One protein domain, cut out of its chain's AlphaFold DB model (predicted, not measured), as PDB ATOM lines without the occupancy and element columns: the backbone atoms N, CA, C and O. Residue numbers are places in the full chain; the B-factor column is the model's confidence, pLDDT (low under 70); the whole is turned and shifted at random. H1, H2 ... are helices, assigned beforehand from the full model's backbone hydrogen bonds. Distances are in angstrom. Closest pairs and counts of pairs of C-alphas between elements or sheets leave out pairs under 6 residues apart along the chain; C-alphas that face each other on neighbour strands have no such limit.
ATOM      1  N   GLU A  12      10.335  31.293 153.086       83.19
ATOM      2  CA  GLU A  12       9.604  30.590 154.139       83.19
ATOM      3  C   GLU A  12      10.459  29.478 154.746       83.19
ATOM      4  O   GLU A  12      11.187  28.759 154.054       83.19
ATOM      5  N   CYS A  13      10.368  29.302 156.063       86.06
ATOM      6  CA  CYS A  13      11.028  28.189 156.731       86.06
ATOM      7  C   CYS A  13      10.263  26.879 156.471       86.06
ATOM      8  O   CYS A  13       9.242  26.613 157.110       86.06
ATOM      9  N   ARG A  14      10.799  26.011 155.600       81.38
ATOM     10  CA  ARG A  14      10.213  24.683 155.322       81.38
ATOM     11  C   ARG A  14      10.054  23.804 156.568       81.38
ATOM     12  O   ARG A  14       9.093  23.051 156.651       81.38
ATOM     13  N   PHE A  15      10.923  23.923 157.576       84.19
ATOM     14  CA  PHE A  15      10.750  23.182 158.835       84.19
ATOM     15  C   PHE A  15       9.539  23.658 159.641       84.19
ATOM     16  O   PHE A  15       8.821  22.831 160.199       84.19
ATOM     17  N   CYS A  16       9.296  24.971 159.684       81.12
ATOM     18  CA  CYS A  16       8.086  25.530 160.281       81.12
ATOM     19  C   CYS A  16       6.838  25.093 159.509       81.12
ATOM     20  O   CYS A  16       5.844  24.743 160.134       81.12
ATOM     21  N   PHE A  17       6.901  25.111 158.176       76.19
ATOM     22  CA  PHE A  17       5.786  24.736 157.308       76.19
ATOM     23  C   PHE A  17       5.400  23.257 157.454       76.19
ATOM     24  O   PHE A  17       4.227  22.923 157.609       76.19
ATOM     25  N   VAL A  18       6.393  22.366 157.456       73.94
ATOM     26  CA  VAL A  18       6.157  20.919 157.501       73.94
ATOM     27  C   VAL A  18       5.913  20.419 158.923       73.94
ATOM     28  O   VAL A  18       5.019  19.609 159.134       73.94
ATOM     29  N   PHE A  19       6.676  20.891 159.912       73.75
ATOM     30  CA  PHE A  19       6.695  20.276 161.242       73.75
ATOM     31  C   PHE A  19       6.224  21.169 162.394       73.75
ATOM     32  O   PHE A  19       6.251  20.715 163.544       73.75
ATOM     33  N   SER A  20       5.836  22.418 162.114       69.00
ATOM     34  CA  SER A  20       5.528  23.440 163.122       69.00
ATOM     35  C   SER A  20       6.692  23.732 164.087       69.00
ATOM     36  O   SER A  20       7.756  23.099 164.075       69.00
ATOM     37  N   ARG A  21       6.536  24.761 164.928       68.56
ATOM     38  CA  ARG A  21       7.517  25.071 165.982       68.56
ATOM     39  C   ARG A  21       7.330  24.105 167.152       68.56
ATOM     40  O   ARG A  21       6.214  23.946 167.638       68.56
ATOM     41  N   LYS A  22       8.412  23.471 167.623       61.81
ATOM     42  CA  LYS A  22       8.344  22.620 168.824       61.81
ATOM     43  C   LYS A  22       8.068  23.493 170.053       61.81
ATOM     44  O   LYS A  22       8.688  24.547 170.214       61.81
ATOM     45  N   SER A  23       7.162  23.054 170.928       55.16
ATOM     46  CA  SER A  23       7.026  23.677 172.245       55.16
ATOM     47  C   SER A  23       8.301  23.407 173.050       55.16
ATOM     48  O   SER A  23       8.894  22.329 172.966       55.16
ATOM     49  N   LYS A  24       8.764  24.409 173.800       58.03
ATOM     50  CA  LYS A  24       9.827  24.193 174.783       58.03
ATOM     51  C   LYS A  24       9.169  23.621 176.044       58.03
ATOM     52  O   LYS A  24       8.277  24.295 176.571       58.03
ATOM     53  N   PRO A  25       9.561  22.429 176.529       47.50
ATOM     54  CA  PRO A  25       9.056  21.924 177.801       47.50
ATOM     55  C   PRO A  25       9.395  22.936 178.910       47.50
ATOM     56  O   PRO A  25      10.536  23.377 179.015       47.50
ATOM     57  N   GLY A  26       8.381  23.378 179.664       53.56
ATOM     58  CA  GLY A  26       8.512  24.379 180.736       53.56
ATOM     59  C   GLY A  26       8.186  25.837 180.366       53.56
ATOM     60  O   GLY A  26       8.241  26.710 181.229       53.56
ATOM     61  N   ALA A  27       7.821  26.149 179.117       60.31
ATOM     62  CA  ALA A  27       7.451  27.517 178.745       60.31
ATOM     63  C   ALA A  27       6.023  27.890 179.204       60.31
ATOM     64  O   ALA A  27       5.054  27.248 178.806       60.31
ATOM     65  N   LYS A  28       5.876  28.997 179.955       49.50
ATOM     66  CA  LYS A  28       4.581  29.544 180.436       49.50
ATOM     67  C   LYS A  28       3.585  29.938 179.326       49.50
ATOM     68  O   LYS A  28       2.420  30.176 179.621       49.50
ATOM     69  N   ARG A  29       4.020  30.060 178.065       49.31
ATOM     70  CA  ARG A  29       3.172  30.424 176.915       49.31
ATOM     71  C   ARG A  29       3.386  29.442 175.766       49.31
ATOM     72  O   ARG A  29       4.525  29.187 175.372       49.31
ATOM     73  N   VAL A  30       2.290  28.950 175.188       53.59
ATOM     74  CA  VAL A  30       2.312  28.178 173.938       53.59
ATOM     75  C   VAL A  30       2.724  29.123 172.805       53.59
ATOM     76  O   VAL A  30       2.079  30.147 172.581       53.59
ATOM     77  N   LYS A  31       3.830  28.823 172.111       57.38
ATOM     78  CA  LYS A  31       4.273  29.620 170.954       57.38
ATOM     79  C   LYS A  31       3.250  29.512 169.818       57.38
ATOM     80  O   LYS A  31       2.636  28.465 169.630       57.38
ATOM     81  N   SER A  32       3.087  30.585 169.040       53.53
ATOM     82  CA  SER A  32       2.212  30.558 167.866       53.53
ATOM     83  C   SER A  32       2.670  29.486 166.868       53.53
ATOM     84  O   SER A  32       3.865  29.288 166.643       53.53
ATOM     85  N   THR A  33       1.701  28.793 166.265       55.06
ATOM     86  CA  THR A  33       1.933  27.769 165.227       55.06
ATOM     87  C   THR A  33       2.138  28.383 163.842       55.06
ATOM     88  O   THR A  33       2.235  27.652 162.863       55.06
ATOM     89  N   ASN A  34       2.195  29.714 163.737       61.72
ATOM     90  CA  ASN A  34       2.397  30.380 162.459       61.72
ATOM     91  C   ASN A  34       3.811  30.069 161.957       61.72
ATOM     92  O   ASN A  34       4.807  30.232 162.681       61.72
ATOM     93  N   TYR A  35       3.896  29.614 160.711       72.50
ATOM     94  CA  TYR A  35       5.172  29.339 160.081       72.50
ATOM     95  C   TYR A  35       5.967  30.639 159.906       72.50
ATOM     96  O   TYR A  35       5.413  31.739 159.853       72.50
ATOM     97  N   LYS A  36       7.298  30.542 159.968       81.31
ATOM     98  CA  LYS A  36       8.159  31.722 159.889       81.31
ATOM     99  C   LYS A  36       8.348  32.119 158.426       81.31
ATOM    100  O   LYS A  36       9.014  31.392 157.687       81.31
ATOM    101  N   ASN A  37       7.836  33.298 158.088       81.81
ATOM    102  CA  ASN A  37       8.188  34.024 156.875       81.81
ATOM    103  C   ASN A  37       9.297  35.032 157.187       81.81
ATOM    104  O   ASN A  37       9.344  35.627 158.276       81.81
ATOM    105  N   PHE A  38      10.224  35.149 156.248       81.19
ATOM    106  CA  PHE A  38      11.275  36.148 156.234       81.19
ATOM    107  C   PHE A  38      10.887  37.203 155.207       81.19
ATOM    108  O   PHE A  38      10.679  36.885 154.033       81.19
ATOM    109  N   ASP A  39      10.752  38.432 155.690       75.94
ATOM    110  CA  ASP A  39      10.443  39.603 154.880       75.94
ATOM    111  C   ASP A  39      11.654  39.991 154.008       75.94
ATOM    112  O   ASP A  39      12.766  39.495 154.243       75.94
ATOM    113  N   PRO A  40      11.459  40.851 152.992       63.22
ATOM    114  CA  PRO A  40      12.532  41.305 152.117       63.22
ATOM    115  C   PRO A  40      13.738  41.861 152.889       63.22
ATOM    116  O   PRO A  40      13.603  42.431 153.970       63.22
ATOM    117  N   ILE A  41      14.922  41.699 152.292       69.94
ATOM    118  CA  ILE A  41      16.254  41.661 152.926       69.94
ATOM    119  C   ILE A  41      16.517  40.299 153.605       69.94
ATOM    120  O   ILE A  41      16.475  40.125 154.826       69.94
ATOM    121  N   PHE A  42      16.800  39.301 152.765       74.56
ATOM    122  CA  PHE A  42      16.977  37.899 153.152       74.56
ATOM    123  C   PHE A  42      18.383  37.623 153.700       74.56
ATOM    124  O   PHE A  42      19.240  37.086 153.006       74.56
ATOM    125  N   TRP A  43      18.624  37.976 154.961       78.06
ATOM    126  CA  TRP A  43      19.894  37.682 155.634       78.06
ATOM    127  C   TRP A  43      20.040  36.174 155.915       78.06
ATOM    128  O   TRP A  43      19.272  35.638 156.728       78.06
ATOM    129  N   PRO A  44      21.041  35.475 155.341       79.19
ATOM    130  CA  PRO A  44      21.257  34.047 155.598       79.19
ATOM    131  C   PRO A  44      21.479  33.742 157.084       79.19
ATOM    132  O   PRO A  44      21.001  32.735 157.608       79.19
ATOM    133  N   GLU A  45      22.128  34.662 157.796       81.31
ATOM    134  CA  GLU A  45      22.384  34.585 159.235       81.31
ATOM    135  C   GLU A  45      21.096  34.508 160.059       81.31
ATOM    136  O   GLU A  45      20.991  33.686 160.973       81.31
ATOM    137  N   LYS A  46      20.076  35.308 159.709       81.56
ATOM    138  CA  LYS A  46      18.767  35.280 160.383       81.56
ATOM    139  C   LYS A  46      18.059  33.948 160.144       81.56
ATOM    140  O   LYS A  46      17.467  33.395 161.074       81.56
ATOM    141  N   ASN A  47      18.181  33.395 158.939       82.44
ATOM    142  CA  ASN A  47      17.613  32.092 158.593       82.44
ATOM    143  C   ASN A  47      18.293  30.970 159.392       82.44
ATOM    144  O   ASN A  47      17.623  30.149 160.017       82.44
ATOM    145  N   HIS A  48      19.628  30.968 159.437       84.12
ATOM    146  CA  HIS A  48      20.416  29.974 160.170       84.12
ATOM    147  C   HIS A  48      20.176  30.053 161.680       84.12
ATOM    148  O   HIS A  48      20.016  29.023 162.338       84.12
ATOM    149  N   THR A  49      20.103  31.265 162.227       87.12
ATOM    150  CA  THR A  49      19.798  31.492 163.645       87.12
ATOM    151  C   THR A  49      18.417  30.945 163.995       87.12
ATOM    152  O   THR A  49      18.271  30.224 164.982       87.12
ATOM    153  N   HIS A  50      17.409  31.190 163.151       87.44
ATOM    154  CA  HIS A  50      16.074  30.626 163.340       87.44
ATOM    155  C   HIS A  50      16.083  29.088 163.343       87.44
ATOM    156  O   HIS A  50      15.504  28.480 164.243       87.44
ATOM    157  N   LEU A  51      16.769  28.456 162.384       87.69
ATOM    158  CA  LEU A  51      16.857  26.993 162.293       87.69
ATOM    159  C   LEU A  51      17.526  26.376 163.530       87.69
ATOM    160  O   LEU A  51      17.016  25.396 164.074       87.69
ATOM    161  N   LYS A  52      18.612  26.988 164.022       86.19
ATOM    162  CA  LYS A  52      19.312  26.546 165.239       86.19
ATOM    163  C   LYS A  52      18.459  26.702 166.502       86.19
ATOM    164  O   LYS A  52      18.491  25.825 167.359       86.19
ATOM    165  N   LEU A  53      17.693  27.787 166.627       83.62
ATOM    166  CA  LEU A  53      16.921  28.078 167.841       83.62
ATOM    167  C   LEU A  53      15.570  27.357 167.902       83.62
ATOM    168  O   LEU A  53      15.164  26.902 168.973       83.62
ATOM    169  N   GLU A  54      14.852  27.279 166.781       81.44
ATOM    170  CA  GLU A  54      13.470  26.776 166.740       81.44
ATOM    171  C   GLU A  54      13.373  25.324 166.240       81.44
ATOM    172  O   GLU A  54      12.390  24.636 166.530       81.44
ATOM    173  N   HIS A  55      14.396  24.822 165.537       85.69
ATOM    174  CA  HIS A  55      14.430  23.458 164.999       85.69
ATOM    175  C   HIS A  55      15.740  22.694 165.284       85.69
ATOM    176  O   HIS A  55      16.162  21.928 164.418       85.69
ATOM    177  N   PRO A  56      16.362  22.795 166.479       85.06
ATOM    178  CA  PRO A  56      17.732  22.320 166.721       85.06
ATOM    179  C   PRO A  56      17.957  20.859 166.310       85.06
ATOM    180  O   PRO A  56      18.804  20.572 165.472       85.06
ATOM    181  N   GLN A  57      17.124  19.940 166.808       85.19
ATOM    182  CA  GLN A  57      17.264  18.502 166.544       85.19
ATOM    183  C   GLN A  57      17.065  18.136 165.065       85.19
ATOM    184  O   GLN A  57      17.790  17.313 164.514       85.19
ATOM    185  N   ARG A  58      16.057  18.727 164.410       86.06
ATOM    186  CA  ARG A  58      15.731  18.409 163.008       86.06
ATOM    187  C   ARG A  58      16.705  19.070 162.044       86.06
ATOM    188  O   ARG A  58      17.006  18.493 161.009       86.06
ATOM    189  N   TRP A  59      17.186  20.260 162.389       90.62
ATOM    190  CA  TRP A  59      18.216  20.950 161.633       90.62
ATOM    191  C   TRP A  59      19.525  20.164 161.662       90.62
ATOM    192  O   TRP A  59      20.104  19.913 160.611       90.62
ATOM    193  N   GLU A  60      19.932  19.690 162.837       90.56
ATOM    194  CA  GLU A  60      21.115  18.848 162.987       90.56
ATOM    195  C   GLU A  60      20.981  17.526 162.214       90.56
ATOM    196  O   GLU A  60      21.870  17.167 161.443       90.56
ATOM    197  N   ALA A  61      19.838  16.842 162.335       88.38
ATOM    198  CA  ALA A  61      19.561  15.631 161.563       88.38
ATOM    199  C   ALA A  61      19.617  15.889 160.048       88.38
ATOM    200  O   ALA A  61      20.242  15.123 159.318       88.38
ATOM    201  N   TYR A  62      19.027  16.993 159.580       90.62
ATOM    202  CA  TYR A  62      19.043  17.385 158.173       90.62
ATOM    203  C   TYR A  62      20.454  17.696 157.667       90.62
ATOM    204  O   TYR A  62      20.803  17.307 156.554       90.62
ATOM    205  N   GLN A  63      21.295  18.355 158.468       91.44
ATOM    206  CA  GLN A  63      22.672  18.667 158.080       91.44
ATOM    207  C   GLN A  63      23.503  17.411 157.803       91.44
ATOM    208  O   GLN A  63      24.278  17.418 156.843       91.44
ATOM    209  N   ARG A  64      23.284  16.336 158.572       91.38
ATOM    210  CA  ARG A  64      23.977  15.044 158.430       91.38
ATOM    211  C   ARG A  64      23.538  14.223 157.209       91.38
ATOM    212  O   ARG A  64      24.156  13.207 156.910       91.38
ATOM    213  N   LEU A  65      22.479  14.624 156.504       90.38
ATOM    214  CA  LEU A  65      22.007  13.913 155.315       90.38
ATOM    215  C   LEU A  65      22.887  14.186 154.085       90.38
ATOM    216  O   LEU A  65      23.411  15.289 153.899       90.38
ATOM    217  N   SER A  66      22.978  13.187 153.202       91.69
ATOM    218  CA  SER A  66      23.576  13.339 151.870       91.69
ATOM    219  C   SER A  66      22.746  14.282 150.993       91.69
ATOM    220  O   SER A  66      21.557  14.484 151.240       91.69
ATOM    221  N   ALA A  67      23.352  14.851 149.945       87.06
ATOM    222  CA  ALA A  67      22.679  15.798 149.047       87.06
ATOM    223  C   ALA A  67      21.370  15.236 148.458       87.06
ATOM    224  O   ALA A  67      20.342  15.909 148.480       87.06
ATOM    225  N   VAL A  68      21.382  13.964 148.043       84.31
ATOM    226  CA  VAL A  68      20.200  13.257 147.520       84.31
ATOM    227  C   VAL A  68      19.101  13.151 148.580       84.31
ATOM    228  O   VAL A  68      17.943  13.457 148.314       84.31
ATOM    229  N   LYS A  69      19.458  12.793 149.821       85.12
ATOM    230  CA  LYS A  69      18.491  12.681 150.924       85.12
ATOM    231  C   LYS A  69      17.953  14.039 151.377       85.12
ATOM    232  O   LYS A  69      16.814  14.107 151.820       85.12
ATOM    233  N   LYS A  70      18.741  15.113 151.258       87.31
ATOM    234  CA  LYS A  70      18.293  16.489 151.533       87.31
ATOM    235  C   LYS A  70      17.221  16.945 150.543       87.31
ATOM    236  O   LYS A  70      16.279  17.609 150.965       87.31
ATOM    237  N   PHE A  71      17.343  16.553 149.273       79.06
ATOM    238  CA  PHE A  71      16.391  16.910 148.219       79.06
ATOM    239  C   PHE A  71      14.983  16.365 148.510       79.06
ATOM    240  O   PHE A  71      14.019  17.125 148.513       79.06
ATOM    241  N   VAL A  72      14.889  15.088 148.893       83.19
ATOM    242  CA  VAL A  72      13.609  14.402 149.166       83.19
ATOM    243  C   VAL A  72      13.115  14.533 150.617       83.19
ATOM    244  O   VAL A  72      12.023  14.077 150.951       83.19
ATOM    245  N   TYR A  73      13.892  15.160 151.511       82.38
ATOM    246  CA  TYR A  73      13.614  15.191 152.958       82.38
ATOM    247  C   TYR A  73      12.237  15.772 153.318       82.38
ATOM    248  O   TYR A  73      11.620  15.357 154.296       82.38
ATOM    249  N   PHE A  74      11.756  16.734 152.529       80.88
ATOM    250  CA  PHE A  74      10.462  17.390 152.740       80.88
ATOM    251  C   PHE A  74       9.346  16.850 151.835       80.88
ATOM    252  O   PHE A  74       8.206  17.265 151.996       80.88
ATOM    253  N   GLU A  75       9.646  15.947 150.897       73.56
ATOM    254  CA  GLU A  75       8.659  15.420 149.939       73.56
ATOM    255  C   GLU A  75       7.793  14.307 150.546       73.56
ATOM    256  O   GLU A  75       6.636  14.146 150.179       73.56
ATOM    257  N   ILE A  76       8.324  13.578 151.533       58.78
ATOM    258  CA  ILE A  76       7.657  12.423 152.166       58.78
ATOM    259  C   ILE A  76       6.653  12.857 153.256       58.78
ATOM    260  O   ILE A  76       5.890  12.054 153.786       58.78
ATOM    261  N   THR A  77       6.635  14.136 153.628       60.62
ATOM    262  CA  THR A  77       5.883  14.617 154.794       60.62
ATOM    263  C   THR A  77       4.689  15.456 154.367       60.62
ATOM    264  O   THR A  77       4.851  16.518 153.773       60.62
ATOM    265  N   ILE A  78       3.479  14.989 154.702       58.81
ATOM    266  CA  ILE A  78       2.250  15.782 154.576       58.81
ATOM    267  C   ILE A  78       2.486  17.087 155.349       58.81
ATOM    268  O   ILE A  78       2.764  17.018 156.553       58.81
ATOM    269  N   PRO A  79       2.428  18.264 154.697       61.31
ATOM    270  CA  PRO A  79       2.609  19.536 155.381       61.31
ATOM    271  C   PRO A  79       1.690  19.617 156.595       61.31
ATOM    272  O   PRO A  79       0.529  19.228 156.487       61.31
ATOM    273  N   PHE A  80       2.155  20.150 157.729       56.44
ATOM    274  CA  PHE A  80       1.306  20.292 158.918       56.44
ATOM    275  C   PHE A  80      -0.013  21.003 158.592       56.44
ATOM    276  O   PHE A  80      -1.060  20.581 159.070       56.44
ATOM    277  N   ALA A  81       0.024  22.017 157.717       54.53
ATOM    278  CA  ALA A  81      -1.158  22.715 157.208       54.53
ATOM    279  C   ALA A  81      -2.230  21.779 156.612       54.53
ATOM    280  O   ALA A  81      -3.408  22.098 156.707       54.53
ATOM    281  N   ASN A  82      -1.829  20.619 156.091       53.44
ATOM    282  CA  ASN A  82      -2.687  19.607 155.479       53.44
ATOM    283  C   ASN A  82      -3.008  18.435 156.430       53.44
ATOM    284  O   ASN A  82      -3.584  17.437 156.004       53.44
ATOM    285  N   THR A  83      -2.623  18.511 157.706       57.00
ATOM    286  CA  THR A  83      -2.978  17.499 158.713       57.00
ATOM    287  C   THR A  83      -4.313  17.844 159.367       57.00
ATOM    288  O   THR A  83      -4.611  19.011 159.579       57.00
ATOM    289  N   ILE A  84      -5.115  16.850 159.767       48.34
ATOM    290  CA  ILE A  84      -6.387  17.086 160.486       48.34
ATOM    291  C   ILE A  84      -6.173  17.996 161.709       48.34
ATOM    292  O   ILE A  84      -7.006  18.849 162.006       48.34
TER     293      ILE A  84
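What this domain is: This is residues 12 to 84 of the 381 residues of an uncharacterized protein of Marchantia polymorpha subsp. ruderalis (UniProt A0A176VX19). Four short helices form an open, loosely packed group with few contacts: H1, H2 and H3 come near each other around Leu 51, and H4 follows at the far end of H3. Between H1 and H2 a long loop of residues 20 to 43 swings out and returns, and the tail of residues 73 to 84 runs from H4 back past H1. The 73 printed residues hold four named helices in the order H1, H2, H3, H4 and no named strand; the class is all helix, with 31 residues in named elements, under half. The whole is only just compact, close to loose, with a radius of gyration of the C-alphas of 13.1 A and spans of 40 by 34 by 24 A.

Where its parts are: H1, residues 14 to 19, begins at C-alpha 14 (10.213, 24.683, 155.322) and is 8.2 A long. H2, residues 44 to 54, is the longest at 15.4 A. H3, residues 56 to 63, measures 10.6 A. H4, residues 67 to 72, measures 9.2 A and ends at C-alpha 72 (13.609, 14.402, 149.166).

How they stand to each other: H1 and H2 are close but not clearly touching, with the closest C-alphas, of Phe 15 and Leu 51, 8.0 A apart; they run the same way at a shallow tilt of 12 degrees. H2 and H3 are close but not clearly touching, closest at the C-alphas of Leu 51 and Trp 59, 6.2 A, at a steep tilt of 54 degrees, opposite ways. H3 and H4 are also close but not clearly touching, closest at the C-alphas of Tyr 62 and Lys 70, 6.7 A. H1 and H3 are only just apart, at 8.1 A between their closest C-alphas. Each O i to N i+4 pair is within hydrogen-bond range in H1, H2 and H3; in H4 it is 1 of 2.

The domain as a whole: The C-alphas farthest apart, of Lys 28 and Val 68, are 39.9 A apart. The printed part has no cut. The link from H1 to H2 is long; those from H2 to H3 and from H3 to H4 are tight. Residues 40 to 45, of which 44 and 45 belong to H2, stand free. Mean pLDDT of the printed part is 74.2, and residues 20 to 34, 40 to 41 and 76 to 84 are under 70.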